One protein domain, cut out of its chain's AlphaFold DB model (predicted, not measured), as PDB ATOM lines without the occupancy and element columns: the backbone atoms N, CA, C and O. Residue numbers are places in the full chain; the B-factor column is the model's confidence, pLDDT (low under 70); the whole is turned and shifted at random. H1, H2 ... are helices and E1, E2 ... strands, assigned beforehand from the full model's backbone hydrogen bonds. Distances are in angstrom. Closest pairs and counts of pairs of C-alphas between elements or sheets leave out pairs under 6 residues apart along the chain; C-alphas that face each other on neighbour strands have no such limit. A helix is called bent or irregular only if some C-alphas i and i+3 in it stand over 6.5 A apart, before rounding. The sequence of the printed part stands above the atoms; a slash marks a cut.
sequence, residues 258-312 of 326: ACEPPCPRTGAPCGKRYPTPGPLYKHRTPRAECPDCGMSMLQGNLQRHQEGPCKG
ATOM      1  N   ALA A 258     -15.174  14.074  28.512       97.00
ATOM      2  CA  ALA A 258     -15.915  12.838  28.258       97.00
ATOM      3  C   ALA A 258     -15.555  12.196  26.904       97.00
ATOM      4  O   ALA A 258     -15.267  12.877  25.921       97.00
ATOM      5  N   CYS A 259     -15.596  10.863  26.830       97.00
ATOM      6  CA  CYS A 259     -15.561  10.152  25.558       97.00
ATOM      7  C   CYS A 259     -16.957  10.117  24.933       97.00
ATOM      8  O   CYS A 259     -17.778   9.253  25.241       97.00
ATOM      9  N   GLU A 260     -17.191  11.032  24.005       95.44
ATOM     10  CA  GLU A 260     -18.386  11.064  23.159       95.44
ATOM     11  C   GLU A 260     -18.356   9.943  22.104       95.44
ATOM     12  O   GLU A 260     -17.260   9.501  21.723       95.44
ATOM     13  N   PRO A 261     -19.533   9.483  21.643       94.00
ATOM     14  CA  PRO A 261     -19.658   8.457  20.617       94.00
ATOM     15  C   PRO A 261     -19.242   8.948  19.214       94.00
ATOM     16  O   PRO A 261     -19.366  10.138  18.928       94.00
ATOM     17  N   PRO A 262     -18.799   8.036  18.325       94.94
ATOM     18  CA  PRO A 262     -18.603   6.606  18.573       94.94
ATOM     19  C   PRO A 262     -17.323   6.340  19.383       94.94
ATOM     20  O   PRO A 262     -16.240   6.826  19.051       94.94
ATOM     21  N   CYS A 263     -17.422   5.546  20.457       95.50
ATOM     22  CA  CYS A 263     -16.225   5.117  21.178       95.50
ATOM     23  C   CYS A 263     -15.535   4.009  20.370       95.50
ATOM     24  O   CYS A 263     -16.168   2.996  20.081       95.50
ATOM     25  N   PRO A 264     -14.230   4.103  20.082       91.38
ATOM     26  CA  PRO A 264     -13.534   3.125  19.242       91.38
ATOM     27  C   PRO A 264     -13.391   1.744  19.886       91.38
ATOM     28  O   PRO A 264     -12.998   0.795  19.219       91.38
ATOM     29  N   ARG A 265     -13.684   1.617  21.186       90.00
ATOM     30  CA  ARG A 265     -13.653   0.331  21.893       90.00
ATOM     31  C   ARG A 265     -14.997  -0.383  21.912       90.00
ATOM     32  O   ARG A 265     -15.021  -1.602  21.974       90.00
ATOM     33  N   THR A 266     -16.092   0.370  21.944       92.38
ATOM     34  CA  THR A 266     -17.440  -0.174  22.179       92.38
ATOM     35  C   THR A 266     -18.409   0.109  21.035       92.38
ATOM     36  O   THR A 266     -19.507  -0.430  21.046       92.38
ATOM     37  N   GLY A 267     -18.072   0.993  20.092       92.31
ATOM     38  CA  GLY A 267     -18.981   1.530  19.067       92.31
ATOM     39  C   GLY A 267     -20.035   2.501  19.625       92.31
ATOM     40  O   GLY A 267     -20.319   3.528  19.019       92.31
ATOM     41  N   ALA A 268     -20.555   2.226  20.821       92.88
ATOM     42  CA  ALA A 268     -21.497   3.039  21.594       92.88
ATOM     43  C   ALA A 268     -20.791   4.075  22.504       92.88
ATOM     44  O   ALA A 268     -19.578   3.970  22.710       92.88
ATOM     45  N   PRO A 269     -21.496   5.064  23.092       91.38
ATOM     46  CA  PRO A 269     -20.924   5.926  24.133       91.38
ATOM     47  C   PRO A 269     -20.455   5.097  25.339       91.38
ATOM     48  O   PRO A 269     -21.236   4.364  25.936       91.38
ATOM     49  N   CYS A 270     -19.179   5.213  25.721       95.25
ATOM     50  CA  CYS A 270     -18.611   4.414  26.817       95.25
ATOM     51  C   CYS A 270     -18.751   5.069  28.203       95.25
ATOM     52  O   CYS A 270     -18.350   4.470  29.199       95.25
ATOM     53  N   GLY A 271     -19.237   6.315  28.268       94.81
ATOM     54  CA  GLY A 271     -19.434   7.079  29.507       94.81
ATOM     55  C   GLY A 271     -18.150   7.467  30.255       94.81
ATOM     56  O   GLY A 271     -18.218   8.131  31.286       94.81
ATOM     57  N   LYS A 272     -16.966   7.078  29.762       96.00
ATOM     58  CA  LYS A 272     -15.692   7.354  30.437       96.00
ATOM     59  C   LYS A 272     -15.319   8.824  30.336       96.00
ATOM     60  O   LYS A 272     -15.440   9.428  29.269       96.00
ATOM     61  N   ARG A 273     -14.786   9.361  31.432       96.69
ATOM     62  CA  ARG A 273     -14.279  10.731  31.526       96.69
ATOM     63  C   ARG A 273     -12.811  10.749  31.930       96.69
ATOM     64  O   ARG A 273     -12.304   9.773  32.480       96.69
ATOM     65  N   TYR A 274     -12.131  11.846  31.622       97.00
ATOM     66  CA  TYR A 274     -10.695  12.003  31.809       97.00
ATOM     67  C   TYR A 274     -10.368  13.377  32.411       97.00
ATOM     68  O   TYR A 274     -11.060  14.352  32.107       97.00
ATOM     69  N   PRO A 275      -9.292  13.488  33.212       96.50
ATOM     70  CA  PRO A 275      -8.854  14.758  33.801       96.50
ATOM     71  C   PRO A 275      -8.137  15.667  32.793       96.50
ATOM     72  O   PRO A 275      -8.016  16.871  32.999       96.50
ATOM     73  N   THR A 276      -7.628  15.110  31.692       96.69
ATOM     74  CA  THR A 276      -6.954  15.869  30.630       96.69
ATOM     75  C   THR A 276      -7.309  15.330  29.240       96.69
ATOM     76  O   THR A 276      -7.716  14.168  29.121       96.69
ATOM     77  N   PRO A 277      -7.103  16.123  28.169       96.69
ATOM     78  CA  PRO A 277      -7.315  15.664  26.797       96.69
ATOM     79  C   PRO A 277      -6.384  14.515  26.391       96.69
ATOM     80  O   PRO A 277      -6.768  13.667  25.595       96.69
ATOM     81  N   GLY A 278      -5.167  14.443  26.945       95.50
ATOM     82  CA  GLY A 278      -4.170  13.425  26.585       95.50
ATOM     83  C   GLY A 278      -4.635  11.976  26.825       95.50
ATOM     84  O   GLY A 278      -4.601  11.166  25.897       95.50
ATOM     85  N   PRO A 279      -5.085  11.606  28.037       95.31
ATOM     86  CA  PRO A 279      -5.708  10.316  28.320       95.31
ATOM     87  C   PRO A 279      -6.963  10.035  27.483       95.31
ATOM     88  O   PRO A 279      -7.112   8.908  27.014       95.31
ATOM     89  N   LEU A 280      -7.818  11.037  27.231       96.38
ATOM     90  CA  LEU A 280      -8.974  10.888  26.337       96.38
ATOM     91  C   LEU A 280      -8.528  10.551  24.906       96.38
ATOM     92  O   LEU A 280      -9.050   9.619  24.295       96.38
ATOM     93  N   TYR A 281      -7.524  11.261  24.393       96.12
ATOM     94  CA  TYR A 281      -6.940  10.998  23.084       96.12
ATOM     95  C   TYR A 281      -6.398   9.568  23.009       96.12
ATOM     96  O   TYR A 281      -6.795   8.818  22.126       96.12
ATOM     97  N   LYS A 282      -5.596   9.136  23.995       94.75
ATOM     98  CA  LYS A 282      -5.075   7.757  24.081       94.75
ATOM     99  C   LYS A 282      -6.170   6.700  24.218       94.75
ATOM    100  O   LYS A 282      -5.987   5.566  23.784       94.75
ATOM    101  N   HIS A 283      -7.287   7.030  24.862       94.75
ATOM    102  CA  HIS A 283      -8.442   6.144  24.928       94.75
ATOM    103  C   HIS A 283      -9.098   5.971  23.557       94.75
ATOM    104  O   HIS A 283      -9.486   4.848  23.222       94.75
ATOM    105  N   ARG A 284      -9.199   7.071  22.799       95.50
ATOM    106  CA  ARG A 284      -9.778   7.123  21.454       95.50
ATOM    107  C   ARG A 284      -8.829   6.641  20.352       95.50
ATOM    108  O   ARG A 284      -9.279   6.326  19.259       95.50
ATOM    109  N   THR A 285      -7.525   6.575  20.598       95.44
ATOM    110  CA  THR A 285      -6.591   6.021  19.616       95.44
ATOM    111  C   THR A 285      -6.857   4.519  19.458       95.44
ATOM    112  O   THR A 285      -6.814   3.799  20.465       95.44
ATOM    113  N   PRO A 286      -7.113   4.027  18.230       92.62
ATOM    114  CA  PRO A 286      -7.208   2.600  17.967       92.62
ATOM    115  C   PRO A 286      -5.958   1.874  18.458       92.62
ATOM    116  O   PRO A 286      -4.840   2.399  18.402       92.62
ATOM    117  N   ARG A 287      -6.155   0.666  18.972       94.38
ATOM    118  CA  ARG A 287      -5.056  -0.204  19.375       94.38
ATOM    119  C   ARG A 287      -4.802  -1.219  18.275       94.38
ATOM    120  O   ARG A 287      -5.752  -1.731  17.695       94.38
ATOM    121  N   ALA A 288      -3.534  -1.494  18.021       94.81
ATOM    122  CA  ALA A 288      -3.104  -2.568  17.150       94.81
ATOM    123  C   ALA A 288      -2.729  -3.785  17.997       94.81
ATOM    124  O   ALA A 288      -2.208  -3.650  19.111       94.81
ATOM    125  N   GLU A 289      -3.020  -4.967  17.475       95.69
ATOM    126  CA  GLU A 289      -2.642  -6.233  18.090       95.69
ATOM    127  C   GLU A 289      -1.264  -6.647  17.587       95.69
ATOM    128  O   GLU A 289      -0.952  -6.535  16.400       95.69
ATOM    129  N   CYS A 290      -0.412  -7.097  18.503       94.88
ATOM    130  CA  CYS A 290       0.866  -7.663  18.117       94.88
ATOM    131  C   CYS A 290       0.655  -9.005  17.396       94.88
ATOM    132  O   CYS A 290       0.004  -9.882  17.968       94.88
ATOM    133  N   PRO A 291       1.226  -9.212  16.195       92.75
ATOM    134  CA  PRO A 291       1.032 -10.451  15.443       92.75
ATOM    135  C   PRO A 291       1.598 -11.678  16.170       92.75
ATOM    136  O   PRO A 291       1.036 -12.763  16.055       92.75
ATOM    137  N   ASP A 292       2.656 -11.519  16.966       91.31
ATOM    138  CA  ASP A 292       3.322 -12.647  17.619       91.31
ATOM    139  C   ASP A 292       2.614 -13.055  18.920       91.31
ATOM    140  O   ASP A 292       2.271 -14.222  19.099       91.31
ATOM    141  N   CYS A 293       2.318 -12.105  19.815       91.25
ATOM    142  CA  CYS A 293       1.751 -12.404  21.139       91.25
ATOM    143  C   CYS A 293       0.250 -12.091  21.294       91.25
ATOM    144  O   CYS A 293      -0.332 -12.423  22.324       91.25
ATOM    145  N   GLY A 294      -0.384 -11.426  20.322       91.69
ATOM    146  CA  GLY A 294      -1.799 -11.032  20.372       91.69
ATOM    147  C   GLY A 294      -2.122  -9.857  21.309       91.69
ATOM    148  O   GLY A 294      -3.279  -9.461  21.426       91.69
ATOM    149  N   MET A 295      -1.137  -9.260  21.991       90.94
ATOM    150  CA  MET A 295      -1.401  -8.146  22.909       90.94
ATOM    151  C   MET A 295      -1.823  -6.870  22.167       90.94
ATOM    152  O   MET A 295      -1.135  -6.407  21.258       90.94
ATOM    153  N   SER A 296      -2.920  -6.253  22.619       91.88
ATOM    154  CA  SER A 296      -3.463  -5.003  22.071       91.88
ATOM    155  C   SER A 296      -2.831  -3.758  22.711       91.88
ATOM    156  O   SER A 296      -3.004  -3.491  23.908       91.88
ATOM    157  N   MET A 297      -2.130  -2.944  21.917       94.44
ATOM    158  CA  MET A 297      -1.420  -1.742  22.374       94.44
ATOM    159  C   MET A 297      -1.508  -0.573  21.385       94.44
ATOM    160  O   MET A 297      -2.021  -0.699  20.281       94.44
ATOM    161  N   LEU A 298      -1.053   0.616  21.793       94.44
ATOM    162  CA  LEU A 298      -0.989   1.772  20.888       94.44
ATOM    163  C   LEU A 298       0.044   1.518  19.783       94.44
ATOM    164  O   LEU A 298       1.101   0.965  20.074       94.44
ATOM    165  N   GLN A 299      -0.211   2.001  18.564       93.81
ATOM    166  CA  GLN A 299       0.677   1.791  17.410       93.81
ATOM    167  C   GLN A 299       2.145   2.158  17.703       93.81
ATOM    168  O   GLN A 299       3.048   1.385  17.404       93.81
ATOM    169  N   GLY A 300       2.395   3.295  18.364       91.94
ATOM    170  CA  GLY A 300       3.759   3.710  18.728       91.94
ATOM    171  C   GLY A 300       4.438   2.813  19.775       91.94
ATOM    172  O   GLY A 300       5.663   2.760  19.839       91.94
ATOM    173  N   ASN A 301       3.662   2.082  20.581       94.19
ATOM    174  CA  ASN A 301       4.194   1.096  21.523       94.19
ATOM    175  C   ASN A 301       4.389  -0.272  20.862       94.19
ATOM    176  O   ASN A 301       5.259  -1.016  21.307       94.19
ATOM    177  N   LEU A 302       3.609  -0.587  19.820       94.75
ATOM    178  CA  LEU A 302       3.700  -1.853  19.096       94.75
ATOM    179  C   LEU A 302       5.082  -2.038  18.473       94.75
ATOM    180  O   LEU A 302       5.682  -3.091  18.651       94.75
ATOM    181  N   GLN A 303       5.622  -0.993  17.846       93.88
ATOM    182  CA  GLN A 303       6.970  -1.039  17.280       93.88
ATOM    183  C   GLN A 303       8.024  -1.369  18.352       93.88
ATOM    184  O   GLN A 303       8.776  -2.328  18.213       93.88
ATOM    185  N   ARG A 304       8.029  -0.637  19.475       94.00
ATOM    186  CA  ARG A 304       8.976  -0.886  20.577       94.00
ATOM    187  C   ARG A 304       8.797  -2.275  21.191       94.00
ATOM    188  O   ARG A 304       9.758  -2.881  21.654       94.00
ATOM    189  N   HIS A 305       7.563  -2.763  21.239       94.00
ATOM    190  CA  HIS A 305       7.267  -4.101  21.720       94.00
ATOM    191  C   HIS A 305       7.852  -5.172  20.790       94.00
ATOM    192  O   HIS A 305       8.512  -6.081  21.287       94.00
ATOM    193  N   GLN A 306       7.675  -5.026  19.473       93.06
ATOM    194  CA  GLN A 306       8.208  -5.929  18.445       93.06
ATOM    195  C   GLN A 306       9.742  -5.936  18.397       93.06
ATOM    196  O   GLN A 306      10.346  -6.994  18.238       93.06
ATOM    197  N   GLU A 307      10.375  -4.773  18.573       91.56
ATOM    198  CA  GLU A 307      11.837  -4.641  18.664       91.56
ATOM    199  C   GLU A 307      12.395  -5.194  19.992       91.56
ATOM    200  O   GLU A 307      13.567  -5.559  20.080       91.56
ATOM    201  N   GLY A 308      11.559  -5.244  21.033       88.94
ATOM    202  CA  GLY A 308      11.901  -5.712  22.372       88.94
ATOM    203  C   GLY A 308      11.535  -7.182  22.639       88.94
ATOM    204  O   GLY A 308      11.448  -8.006  21.725       88.94
ATOM    205  N   PRO A 309      11.305  -7.556  23.913       78.75
ATOM    206  CA  PRO A 309      10.984  -8.925  24.307       78.75
ATOM    207  C   PRO A 309       9.507  -9.267  24.049       78.75
ATOM    208  O   PRO A 309       8.800  -9.751  24.929       78.75
ATOM    209  N   CYS A 310       9.035  -9.073  22.816       84.88
ATOM    210  CA  CYS A 310       7.807  -9.716  22.344       84.88
ATOM    211  C   CYS A 310       7.904 -11.255  22.431       84.88
ATOM    212  O   CYS A 310       6.903 -11.953  22.560       84.88
ATOM    213  N   LYS A 311       9.134 -11.783  22.412       68.12
ATOM    214  CA  LYS A 311       9.472 -13.203  22.241       68.12
ATOM    215  C   LYS A 311       9.309 -14.098  23.482       68.12
ATOM    216  O   LYS A 311       9.717 -15.250  23.428       68.12
ATOM    217  N   GLY A 312       8.778 -13.592  24.597       64.69
ATOM    218  CA  GLY A 312       8.827 -14.308  25.883       64.69
ATOM    219  C   GLY A 312       7.489 -14.653  26.529       64.69
ATOM    220  O   GLY A 312       7.484 -15.385  27.513       64.69
TER     221      GLY A 312
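AT A GLANCE: This is residues 258 to 312 of the 326 residues of an uncharacterized protein of Serendipita vermifera MAFF 305830 (UniProt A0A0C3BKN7). The model shows two small lobes set end to end: one is a hairpin of the short strands E1 and E2 with helix H2 beside it and the short H3 at the far end, the other is a long looping stretch, residues 258 to 276, with helix H1. Residues 285 and 286 join the lobes. The printed part has 55 residues, with H1, E1, E2, H2 and H3 in that order along the chain and E1 and E2 antiparallel. The class is mixed, helices and strands, with under half of the residues in named elements. The whole is loose, with a radius of gyration of the C-alphas of 13.4 A, and elongated, spanning 37 by 22 by 14 A.

HOW THE PARTS SIT: Look first at E1, residues 287 to 289, and E2, residues 296 to 298, a hairpin whose directions differ by 134 degrees. N 288 and O 297 are within hydrogen-bond range at 2.8 A, as are N 297 and O 288 at 2.9 A. Next find H2, residues 299 to 307; its closest C-alpha to E1 is that of Gln 299, 5.8 A from that of Ala 288. H3, residues 309 to 312, and H2 meet only through their link. H1, residues 277 to 284, is apart from H2 and H3; its closest C-alphas with E2, those of Lys 282 and Leu 298, are 7.9 A apart. In H1 every O i to N i+4 pair is within hydrogen-bond range, in H2 3 of 5, and H3 is too short for such a pair.

IN THESE COORDINATES: Find C-alpha 277 at (-7.315, 15.664, 26.797); from there H1 runs 10.4 A. E1 measures 6.6 A and E2 7.3 A. H2 runs 12.9 A from C-alpha 299 at (0.677, 1.791, 17.410). H3 ends at C-alpha 312, (8.827, -14.308, 25.883), and is neither bent nor irregular, but only just: C-alphas 309 and 312 are 6.0 A apart.

THE WHOLE: The two C-alphas farthest apart, those of Glu 260 and Gly 312, are 37.3 A apart. The printed part has no cut, and no link between named elements is long. Look at residues 311 to 312 for the pLDDT under 70; the mean of the printed part is 92.6.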